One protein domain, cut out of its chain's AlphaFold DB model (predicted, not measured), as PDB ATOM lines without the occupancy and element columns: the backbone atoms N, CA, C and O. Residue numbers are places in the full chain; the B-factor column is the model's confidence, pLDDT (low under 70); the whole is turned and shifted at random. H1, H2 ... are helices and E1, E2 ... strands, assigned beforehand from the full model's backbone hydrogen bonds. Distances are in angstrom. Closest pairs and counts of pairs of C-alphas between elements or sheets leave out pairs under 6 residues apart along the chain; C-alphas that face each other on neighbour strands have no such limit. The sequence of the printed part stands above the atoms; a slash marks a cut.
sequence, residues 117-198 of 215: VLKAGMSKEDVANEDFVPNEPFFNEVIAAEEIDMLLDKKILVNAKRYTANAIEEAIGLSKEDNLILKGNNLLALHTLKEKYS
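Overview. This is residues 117 to 198 of the 215 residues of the protein "DNA methyltransferase" of Enterococcus durans (UniProt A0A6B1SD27). A loose chain of little regular structure has the small hairpin E2 and E3 at one end, E1 and H1 at the other and H2 nearest the middle, while residues 125 to 131 stick out. The 82 printed residues run E1, H1, E2, E3, H2, mixed in class, with 29 in named elements; the sheet is antiparallel. The radius of gyration of the C-alphas is 16.3 A, the spans 48 by 35 by 20 A.

Arrangement. In the hairpin of E2, residues 161 to 163, and E3, residues 168 to 170, N 162 and O 169 are within hydrogen-bond range at 2.8 A. H1, residues 145 to 152, and H2, residues 186 to 197, are only just apart, their closest C-alphas 8.4 A. Every O i to N i+4 pair is within range in H1, 6 of 8 in H2.

Along the chain. E1, residues 138 to 140, begins at C-alpha 138 (-0.190, -29.469, 23.867). H1 is 10.5 A long. H2, 14.8 A, ends at C-alpha 197 (9.208, -11.170, 42.421).

Size, cuts and confidence. The printed part has no cut. The link E3 to H2 is long. Residues 120 to 135 have pLDDT under 70.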
ATOM      1  N   VAL A 117       4.028 -26.865  23.029       84.44
ATOM      2  CA  VAL A 117       3.930 -26.045  24.241       84.44
ATOM      3  C   VAL A 117       2.708 -26.471  25.045       84.44
ATOM      4  O   VAL A 117       1.588 -26.524  24.536       84.44
ATOM      5  N   LEU A 118       2.904 -26.749  26.334       84.56
ATOM      6  CA  LEU A 118       1.810 -27.077  27.239       84.56
ATOM      7  C   LEU A 118       0.948 -25.833  27.498       84.56
ATOM      8  O   LEU A 118       1.410 -24.865  28.104       84.56
ATOM      9  N   LYS A 119      -0.331 -25.880  27.110       78.56
ATOM     10  CA  LYS A 119      -1.286 -24.790  27.375       78.56
ATOM     11  C   LYS A 119      -1.539 -24.581  28.874       78.56
ATOM     12  O   LYS A 119      -1.881 -23.476  29.282       78.56
ATOM     13  N   ALA A 120      -1.384 -25.651  29.661       69.56
ATOM     14  CA  ALA A 120      -1.787 -25.777  31.060       69.56
ATOM     15  C   ALA A 120      -3.284 -25.452  31.240       69.56
ATOM     16  O   ALA A 120      -3.700 -24.298  31.349       69.56
ATOM     17  N   GLY A 121      -4.130 -26.483  31.238       65.44
ATOM     18  CA  GLY A 121      -5.556 -26.323  31.522       65.44
ATOM     19  C   GLY A 121      -5.793 -25.860  32.966       65.44
ATOM     20  O   GLY A 121      -5.002 -26.147  33.856       65.44
ATOM     21  N   MET A 122      -6.887 -25.137  33.210       66.62
ATOM     22  CA  MET A 122      -7.354 -24.823  34.565       66.62
ATOM     23  C   MET A 122      -8.634 -25.615  34.820       66.62
ATOM     24  O   MET A 122      -9.592 -25.489  34.052       66.62
ATOM     25  N   SER A 123      -8.676 -26.404  35.892       61.34
ATOM     26  CA  SER A 123      -9.936 -26.939  36.402       61.34
ATOM     27  C   SER A 123     -10.763 -25.789  36.987       61.34
ATOM     28  O   SER A 123     -10.245 -24.910  37.677       61.34
ATOM     29  N   LYS A 124     -12.056 -25.732  36.664       60.50
ATOM     30  CA  LYS A 124     -12.958 -24.741  37.263       60.50
ATOM     31  C   LYS A 124     -13.429 -25.270  38.616       60.50
ATOM     32  O   LYS A 124     -13.954 -26.372  38.673       60.50
ATOM     33  N   GLU A 125     -13.291 -24.467  39.668       55.75
ATOM     34  CA  GLU A 125     -13.808 -24.791  41.011       55.75
ATOM     35  C   GLU A 125     -15.348 -24.911  41.041       55.75
ATOM     36  O   GLU A 125     -15.890 -25.622  41.878       55.75
ATOM     37  N   ASP A 126     -16.059 -24.266  40.104       47.44
ATOM     38  CA  ASP A 126     -17.527 -24.116  40.121       47.44
ATOM     39  C   ASP A 126     -18.312 -25.207  39.352       47.44
ATOM     40  O   ASP A 126     -19.476 -24.994  39.007       47.44
ATOM     41  N   VAL A 127     -17.724 -26.368  39.033       45.06
ATOM     42  CA  VAL A 127     -18.436 -27.426  38.280       45.06
ATOM     43  C   VAL A 127     -18.368 -28.756  39.024       45.06
ATOM     44  O   VAL A 127     -17.413 -29.513  38.904       45.06
ATOM     45  N   ALA A 128     -19.416 -29.034  39.798       44.41
ATOM     46  CA  ALA A 128     -19.581 -30.216  40.643       44.41
ATOM     47  C   ALA A 128     -19.894 -31.516  39.868       44.41
ATOM     48  O   ALA A 128     -20.734 -32.291  40.311       44.41
ATOM     49  N   ASN A 129     -19.260 -31.757  38.716       50.22
ATOM     50  CA  ASN A 129     -19.457 -32.992  37.953       50.22
ATOM     51  C   ASN A 129     -18.116 -33.671  37.664       50.22
ATOM     52  O   ASN A 129     -17.182 -33.058  37.148       50.22
ATOM     53  N   GLU A 130     -18.073 -34.956  37.994       46.12
ATOM     54  CA  GLU A 130     -16.923 -35.866  38.046       46.12
ATOM     55  C   GLU A 130     -16.291 -36.202  36.674       46.12
ATOM     56  O   GLU A 130     -15.406 -37.048  36.599       46.12
ATOM     57  N   ASP A 131     -16.667 -35.503  35.597       46.12
ATOM     58  CA  ASP A 131     -16.199 -35.770  34.226       46.12
ATOM     59  C   ASP A 131     -15.050 -34.852  33.753       46.12
ATOM     60  O   ASP A 131     -14.630 -34.905  32.596       46.12
ATOM     61  N   PHE A 132     -14.503 -33.995  34.621       48.12
ATOM     62  CA  PHE A 132     -13.411 -33.083  34.260       48.12
ATOM     63  C   PHE A 132     -12.039 -33.650  34.628       48.12
ATOM     64  O   PHE A 132     -11.390 -33.192  35.569       48.12
ATOM     65  N   VAL A 133     -11.538 -34.586  33.818       54.19
ATOM     66  CA  VAL A 133     -10.082 -34.704  33.660       54.19
ATOM     67  C   VAL A 133      -9.610 -33.364  33.087       54.19
ATOM     68  O   VAL A 133     -10.143 -32.946  32.051       54.19
ATOM     69  N   PRO A 134      -8.672 -32.642  33.731       54.22
ATOM     70  CA  PRO A 134      -8.070 -31.469  33.123       54.22
ATOM     71  C   PRO A 134      -7.527 -31.878  31.756       54.22
ATOM     72  O   PRO A 134      -6.590 -32.665  31.661       54.22
ATOM     73  N   ASN A 135      -8.156 -31.402  30.680       60.75
ATOM     74  CA  ASN A 135      -7.573 -31.568  29.362       60.75
ATOM     75  C   ASN A 135      -6.359 -30.640  29.343       60.75
ATOM     76  O   ASN A 135      -6.509 -29.415  29.408       60.75
ATOM     77  N   GLU A 136      -5.172 -31.236  29.341       70.31
ATOM     78  CA  GLU A 136      -3.879 -30.567  29.252       70.31
ATOM     79  C   GLU A 136      -3.387 -30.640  27.797       70.31
ATOM     80  O   GLU A 136      -2.510 -31.441  27.479       70.31
ATOM     81  N   PRO A 137      -3.973 -29.859  26.864       74.50
ATOM     82  CA  PRO A 137      -3.576 -29.928  25.474       74.50
ATOM     83  C   PRO A 137      -2.186 -29.324  25.291       74.50
ATOM     84  O   PRO A 137      -1.837 -28.284  25.864       74.50
ATOM     85  N   PHE A 138      -1.431 -29.973  24.418       84.50
ATOM     86  CA  PHE A 138      -0.190 -29.469  23.867       84.50
ATOM     87  C   PHE A 138      -0.493 -28.749  22.554       84.50
ATOM     88  O   PHE A 138      -1.186 -29.282  21.685       84.50
ATOM     89  N   PHE A 139       0.002 -27.527  22.420       87.38
ATOM     90  CA  PHE A 139      -0.065 -26.757  21.187       87.38
ATOM     91  C   PHE A 139       1.169 -27.028  20.351       87.38
ATOM     92  O   PHE A 139       2.275 -26.873  20.848       87.38
ATOM     93  N   ASN A 140       0.987 -27.426  19.094       89.75
ATOM     94  CA  ASN A 140       2.096 -27.547  18.157       89.75
ATOM     95  C   ASN A 140       2.623 -26.156  17.783       89.75
ATOM     96  O   ASN A 140       1.831 -25.283  17.433       89.75
ATOM     97  N   GLU A 141       3.941 -25.974  17.823       87.06
ATOM     98  CA  GLU A 141       4.613 -24.693  17.564       87.06
ATOM     99  C   GLU A 141       4.310 -24.115  16.179       87.06
ATOM    100  O   GLU A 141       4.264 -22.899  16.023       87.06
ATOM    101  N   VAL A 142       4.076 -24.967  15.179       86.44
ATOM    102  CA  VAL A 142       3.805 -24.530  13.804       86.44
ATOM    103  C   VAL A 142       2.318 -24.271  13.586       86.44
ATOM    104  O   VAL A 142       1.947 -23.259  12.998       86.44
ATOM    105  N   ILE A 143       1.456 -25.187  14.032       89.12
ATOM    106  CA  ILE A 143       0.012 -25.119  13.753       89.12
ATOM    107  C   ILE A 143      -0.683 -24.084  14.645       89.12
ATOM    108  O   ILE A 143      -1.592 -23.404  14.181       89.12
ATOM    109  N   ALA A 144      -0.269 -23.980  15.908       88.38
ATOM    110  CA  ALA A 144      -0.906 -23.151  16.931       88.38
ATOM    111  C   ALA A 144      -0.003 -21.981  17.366       88.38
ATOM    112  O   ALA A 144       0.041 -21.611  18.542       88.38
ATOM    113  N   ALA A 145       0.768 -21.435  16.420       90.00
ATOM    114  CA  ALA A 145       1.721 -20.357  16.673       90.00
ATOM    115  C   ALA A 145       1.038 -19.113  17.269       90.00
ATOM    116  O   ALA A 145       1.513 -18.566  18.261       90.00
ATOM    117  N   GLU A 146      -0.120 -18.715  16.730       90.19
ATOM    118  CA  GLU A 146      -0.873 -17.551  17.217       90.19
ATOM    119  C   GLU A 146      -1.379 -17.756  18.654       90.19
ATOM    120  O   GLU A 146      -1.311 -16.847  19.489       90.19
ATOM    121  N   GLU A 147      -1.860 -18.957  18.989       88.31
ATOM    122  CA  GLU A 147      -2.274 -19.286  20.352       88.31
ATOM    123  C   GLU A 147      -1.102 -19.301  21.332       88.31
ATOM    124  O   GLU A 147      -1.275 -18.894  22.486       88.31
ATOM    125  N   ILE A 148       0.073 -19.761  20.895       88.12
ATOM    126  CA  ILE A 148       1.300 -19.748  21.698       88.12
ATOM    127  C   ILE A 148       1.759 -18.310  21.945       88.12
ATOM    128  O   ILE A 148       2.054 -17.973  23.094       88.12
ATOM    129  N   ASP A 149       1.743 -17.448  20.930       89.56
ATOM    130  CA  ASP A 149       2.086 -16.030  21.082       89.56
ATOM    131  C   ASP A 149       1.168 -15.357  22.114       89.56
ATOM    132  O   ASP A 149       1.635 -14.785  23.104       89.56
ATOM    133  N   MET A 150      -0.150 -15.551  21.991       86.62
ATOM    134  CA  MET A 150      -1.112 -15.057  22.985       86.62
ATOM    135  C   MET A 150      -0.887 -15.649  24.384       86.62
ATOM    136  O   MET A 150      -1.114 -14.972  25.396       86.62
ATOM    137  N   LEU A 151      -0.472 -16.916  24.483       86.00
ATOM    138  CA  LEU A 151      -0.180 -17.583  25.755       86.00
ATOM    139  C   LEU A 151       1.062 -16.984  26.429       86.00
ATOM    140  O   LEU A 151       1.042 -16.786  27.649       86.00
ATOM    141  N   LEU A 152       2.096 -16.646  25.663       84.50
ATOM    142  CA  LEU A 152       3.362 -16.101  26.165       84.50
ATOM    143  C   LEU A 152       3.339 -14.580  26.360       84.50
ATOM    144  O   LEU A 152       4.161 -14.046  27.112       84.50
ATOM    145  N   ASP A 153       2.359 -13.896  25.773       86.81
ATOM    146  CA  ASP A 153       2.185 -12.454  25.920       86.81
ATOM    147  C   ASP A 153       2.003 -11.995  27.373       86.81
ATOM    148  O   ASP A 153       1.515 -12.721  28.254       86.81
ATOM    149  N   LYS A 154       2.349 -10.731  27.634       83.69
ATOM    150  CA  LYS A 154       2.206 -10.128  28.965       83.69
ATOM    151  C   LYS A 154       0.748 -10.153  29.416       83.69
ATOM    152  O   LYS A 154      -0.134  -9.593  28.771       83.69
ATOM    153  N   LYS A 155       0.500 -10.776  30.567       84.06
ATOM    154  CA  LYS A 155      -0.839 -10.873  31.151       84.06
ATOM    155  C   LYS A 155      -1.140  -9.653  32.010       84.06
ATOM    156  O   LYS A 155      -0.303  -9.194  32.787       84.06
ATOM    157  N   ILE A 156      -2.363  -9.152  31.879       82.56
ATOM    158  CA  ILE A 156      -2.884  -8.045  32.677       82.56
ATOM    159  C   ILE A 156      -3.774  -8.638  33.769       82.56
ATOM    160  O   ILE A 156      -4.668  -9.434  33.487       82.56
ATOM    161  N   LEU A 157      -3.529  -8.253  35.022       83.25
ATOM    162  CA  LEU A 157      -4.421  -8.589  36.127       83.25
ATOM    163  C   LEU A 157      -5.664  -7.701  36.044       83.25
ATOM    164  O   LEU A 157      -5.560  -6.477  36.052       83.25
ATOM    165  N   VAL A 158      -6.834  -8.328  35.969       83.81
ATOM    166  CA  VAL A 158      -8.136  -7.654  35.886       83.81
ATOM    167  C   VAL A 158      -8.951  -7.910  37.155       83.81
ATOM    168  O   VAL A 158      -8.683  -8.864  37.884       83.81
ATOM    169  N   ASN A 159      -9.964  -7.076  37.416       85.69
ATOM    170  CA  ASN A 159     -10.870  -7.200  38.569       85.69
ATOM    171  C   ASN A 159     -10.167  -7.155  39.940       85.69
ATOM    172  O   ASN A 159     -10.557  -7.861  40.873       85.69
ATOM    173  N   ALA A 160      -9.127  -6.330  40.070       87.56
ATOM    174  CA  ALA A 160      -8.384  -6.196  41.314       87.56
ATOM    175  C   ALA A 160      -9.237  -5.517  42.404       87.56
ATOM    176  O   ALA A 160      -9.715  -4.394  42.238       87.56
ATOM    177  N   LYS A 161      -9.404  -6.202  43.541       90.00
ATOM    178  CA  LYS A 161     -10.142  -5.716  44.715       90.00
ATOM    179  C   LYS A 161      -9.232  -5.694  45.933       90.00
ATOM    180  O   LYS A 161      -8.477  -6.641  46.158       90.00
ATOM    181  N   ARG A 162      -9.325  -4.636  46.733       89.62
ATOM    182  CA  ARG A 162      -8.623  -4.499  48.008       89.62
ATOM    183  C   ARG A 162      -9.592  -4.778  49.148       89.62
ATOM    184  O   ARG A 162     -10.619  -4.121  49.274       89.62
ATOM    185  N   TYR A 163      -9.237  -5.750  49.980       88.69
ATOM    186  CA  TYR A 163      -9.992  -6.112  51.173       88.69
ATOM    187  C   TYR A 163      -9.324  -5.477  52.390       88.69
ATOM    188  O   TYR A 163      -8.165  -5.761  52.689       88.69
ATOM    189  N   THR A 164     -10.053  -4.605  53.079       85.81
ATOM    190  CA  THR A 164      -9.661  -4.053  54.383       85.81
ATOM    191  C   THR A 164     -10.559  -4.643  55.469       85.81
ATOM    192  O   THR A 164     -11.561  -5.285  55.166       85.81
ATOM    193  N   ALA A 165     -10.235  -4.412  56.744       87.81
ATOM    194  CA  ALA A 165     -11.048  -4.907  57.859       87.81
ATOM    195  C   ALA A 165     -12.523  -4.456  57.792       87.81
ATOM    196  O   ALA A 165     -13.390  -5.135  58.332       87.81
ATOM    197  N   ASN A 166     -12.798  -3.331  57.122       84.38
ATOM    198  CA  ASN A 166     -14.100  -2.669  57.157       84.38
ATOM    199  C   ASN A 166     -14.760  -2.510  55.775       84.38
ATOM    200  O   ASN A 166     -15.935  -2.157  55.721       84.38
ATOM    201  N   ALA A 167     -14.039  -2.723  54.666       88.31
ATOM    202  CA  ALA A 167     -14.555  -2.443  53.324       88.31
ATOM    203  C   ALA A 167     -13.837  -3.218  52.207       88.31
ATOM    204  O   ALA A 167     -12.682  -3.634  52.350       88.31
ATOM    205  N   ILE A 168     -14.530  -3.349  51.072       88.69
ATOM    206  CA  ILE A 168     -13.989  -3.825  49.794       88.69
ATOM    207  C   ILE A 168     -13.921  -2.627  48.847       88.69
ATOM    208  O   ILE A 168     -14.947  -2.011  48.564       88.69
ATOM    209  N   GLU A 169     -12.730  -2.323  48.347       87.88
ATOM    210  CA  GLU A 169     -12.469  -1.187  47.459       87.88
ATOM    211  C   GLU A 169     -11.868  -1.662  46.130       87.88
ATOM    212  O   GLU A 169     -11.264  -2.737  46.050       87.88
ATOM    213  N   GLU A 170     -12.011  -0.865  45.070       83.62
ATOM    214  CA  GLU A 170     -11.289  -1.111  43.819       83.62
ATOM    215  C   GLU A 170      -9.797  -0.816  44.006       83.62
ATOM    216  O   GLU A 170      -9.404   0.223  44.541       83.62
ATOM    217  N   ALA A 171      -8.941  -1.745  43.578       78.06
ATOM    218  CA  ALA A 171      -7.502  -1.582  43.718       78.06
ATOM    219  C   ALA A 171      -6.923  -0.851  42.499       78.06
ATOM    220  O   ALA A 171      -6.917  -1.378  41.389       78.06
ATOM    221  N   ILE A 172      -6.377   0.346  42.722       73.81
ATOM    222  CA  ILE A 172      -5.768   1.186  41.673       73.81
ATOM    223  C   ILE A 172      -4.285   0.808  41.441       73.81
ATOM    224  O   ILE A 172      -3.692   1.156  40.424       73.81
ATOM    225  N   GLY A 173      -3.669   0.054  42.361       79.31
ATOM    226  CA  GLY A 173      -2.277  -0.384  42.241       79.31
ATOM    227  C   GLY A 173      -1.864  -1.444  43.263       79.31
ATOM    228  O   GLY A 173      -2.595  -1.733  44.209       79.31
ATOM    229  N   LEU A 174      -0.674  -2.018  43.052       81.62
ATOM    230  CA  LEU A 174      -0.089  -3.087  43.871       81.62
ATOM    231  C   LEU A 174       1.243  -2.644  44.489       81.62
ATOM    232  O   LEU A 174       2.225  -2.427  43.760       81.62
ATOM    233  N   SER A 175       1.302  -2.585  45.820       83.12
ATOM    234  CA  SER A 175       2.539  -2.340  46.571       83.12
ATOM    235  C   SER A 175       3.340  -3.628  46.804       83.12
ATOM    236  O   SER A 175       2.877  -4.729  46.507       83.12
ATOM    237  N   LYS A 176       4.579  -3.516  47.300       79.88
ATOM    238  CA  LYS A 176       5.404  -4.690  47.659       79.88
ATOM    239  C   LYS A 176       4.998  -5.307  48.999       79.88
ATOM    240  O   LYS A 176       5.312  -6.465  49.247       79.88
ATOM    241  N   GLU A 177       4.333  -4.524  49.832       83.81
ATOM    242  CA  GLU A 177       3.886  -4.848  51.183       83.81
ATOM    243  C   GLU A 177       2.466  -5.436  51.189       83.81
ATOM    244  O   GLU A 177       1.996  -5.902  52.223       83.81
ATOM    245  N   ASP A 178       1.789  -5.419  50.037       86.50
ATOM    246  CA  ASP A 178       0.443  -5.962  49.882       86.50
ATOM    247  C   ASP A 178       0.473  -7.498  49.889       86.50
ATOM    248  O   ASP A 178       1.284  -8.132  49.207       86.50
ATOM    249  N   ASN A 179      -0.475  -8.103  50.607       89.44
ATOM    250  CA  ASN A 179      -0.758  -9.530  50.490       89.44
ATOM    251  C   ASN A 179      -1.611  -9.770  49.240       89.44
ATOM    252  O   ASN A 179      -2.655  -9.139  49.065       89.44
ATOM    253  N   LEU A 180      -1.172 -10.685  48.375       89.25
ATOM    254  CA  LEU A 180      -1.812 -10.944  47.088       89.25
ATOM    255  C   LEU A 180      -2.527 -12.294  47.098       89.25
ATOM    256  O   LEU A 180      -1.926 -13.316  47.417       89.25
ATOM    257  N   ILE A 181      -3.790 -12.291  46.674       89.69
ATOM    258  CA  ILE A 181      -4.544 -13.497  46.328       89.69
ATOM    259  C   ILE A 181      -4.846 -13.411  44.835       89.69
ATOM    260  O   ILE A 181      -5.479 -12.458  44.379       89.69
ATOM    261  N   LEU A 182      -4.373 -14.391  44.068       88.25
ATOM    262  CA  LEU A 182      -4.592 -14.470  42.626       88.25
ATOM    263  C   LEU A 182      -5.500 -15.659  42.322       88.25
ATOM    264  O   LEU A 182      -5.179 -16.786  42.687       88.25
ATOM    265  N   LYS A 183      -6.615 -15.404  41.632       85.94
ATOM    266  CA  LYS A 183      -7.500 -16.450  41.110       85.94
ATOM    267  C   LYS A 183      -7.190 -16.675  39.632       85.94
ATOM    268  O   LYS A 183      -7.330 -15.752  38.833       85.94
ATOM    269  N   GLY A 184      -6.785 -17.888  39.269       80.94
ATOM    270  CA  GLY A 184      -6.488 -18.255  37.886       80.94
ATOM    271  C   GLY A 184      -5.521 -19.430  37.776       80.94
ATOM    272  O   GLY A 184      -5.187 -20.073  38.767       80.94
ATOM    273  N   ASN A 185      -5.048 -19.682  36.555       84.06
ATOM    274  CA  ASN A 185      -4.042 -20.703  36.286       84.06
ATOM    275  C   ASN A 185      -2.724 -20.359  37.008       84.06
ATOM    276  O   ASN A 185      -2.159 -19.277  36.814       84.06
ATOM    277  N   ASN A 186      -2.233 -21.293  37.821       85.81
ATOM    278  CA  ASN A 186      -1.029 -21.129  38.632       85.81
ATOM    279  C   ASN A 186       0.238 -20.888  37.790       85.81
ATOM    280  O   ASN A 186       1.041 -20.027  38.150       85.81
ATOM    281  N   LEU A 187       0.407 -21.571  36.658       85.06
ATOM    282  CA  LEU A 187       1.553 -21.418  35.765       85.06
ATOM    283  C   LEU A 187       1.604 -20.008  35.164       85.06
ATOM    284  O   LEU A 187       2.641 -19.345  35.224       85.06
ATOM    285  N   LEU A 188       0.468 -19.509  34.664       84.50
ATOM    286  CA  LEU A 188       0.368 -18.146  34.126       84.50
ATOM    287  C   LEU A 188       0.547 -17.081  35.216       84.50
ATOM    288  O   LEU A 188       1.197 -16.056  34.984       84.50
ATOM    289  N   ALA A 189       0.008 -17.322  36.414       87.06
ATOM    290  CA  ALA A 189       0.177 -16.427  37.554       87.06
ATOM    291  C   ALA A 189       1.655 -16.323  37.962       87.06
ATOM    292  O   ALA A 189       2.188 -15.219  38.087       87.06
ATOM    293  N   LEU A 190       2.347 -17.457  38.099       88.56
ATOM    294  CA  LEU A 190       3.773 -17.493  38.429       88.56
ATOM    295  C   LEU A 190       4.631 -16.856  37.331       88.56
ATOM    296  O   LEU A 190       5.535 -16.083  37.650       88.56
ATOM    297  N   HIS A 191       4.324 -17.115  36.056       87.75
ATOM    298  CA  HIS A 191       5.003 -16.474  34.928       87.75
ATOM    299  C   HIS A 191       4.875 -14.944  34.989       87.75
ATOM    300  O   HIS A 191       5.869 -14.233  34.866       87.75
ATOM    301  N   THR A 192       3.674 -14.439  35.277       86.31
ATOM    302  CA  THR A 192       3.410 -12.997  35.416       86.31
ATOM    303  C   THR A 192       4.149 -12.391  36.615       86.31
ATOM    304  O   THR A 192       4.735 -11.313  36.519       86.31
ATOM    305  N   LEU A 193       4.171 -13.085  37.759       88.31
ATOM    306  CA  LEU A 193       4.856 -12.614  38.968       88.31
ATOM    307  C   LEU A 193       6.386 -12.661  38.853       88.31
ATOM    308  O   LEU A 193       7.068 -11.908  39.557       88.31
ATOM    309  N   LYS A 194       6.927 -13.514  37.975       89.19
ATOM    310  CA  LYS A 194       8.369 -13.726  37.788       89.19
ATOM    311  C   LYS A 194       9.120 -12.413  37.578       89.19
ATOM    312  O   LYS A 194      10.107 -12.181  38.271       89.19
ATOM    313  N   GLU A 195       8.645 -11.532  36.696       86.00
ATOM    314  CA  GLU A 195       9.336 -10.266  36.389       86.00
ATOM    315  C   GLU A 195       9.548  -9.387  37.637       86.00
ATOM    316  O   GLU A 195      10.599  -8.766  37.798       86.00
ATOM    317  N   LYS A 196       8.578  -9.355  38.564       85.06
ATOM    318  CA  LYS A 196       8.609  -8.464  39.739       85.06
ATOM    319  C   LYS A 196       9.174  -9.134  40.997       85.06
ATOM    320  O   LYS A 196       9.833  -8.456  41.800       85.06
ATOM    321  N   TYR A 197       8.942 -10.435  41.175       87.44
ATOM    322  CA  TYR A 197       9.208 -11.170  42.421       87.44
ATOM    323  C   TYR A 197      10.297 -12.252  42.310       87.44
ATOM    324  O   TYR A 197      10.586 -12.914  43.311       87.44
ATOM    325  N   SER A 198      10.948 -12.408  41.149       91.06
ATOM    326  CA  SER A 198      12.105 -13.305  41.006       91.06
ATOM    327  C   SER A 198      13.157 -13.038  42.090       91.06
ATOM    328  O   SER A 198      13.469 -11.884  42.393       91.06
TER     329      SER A 198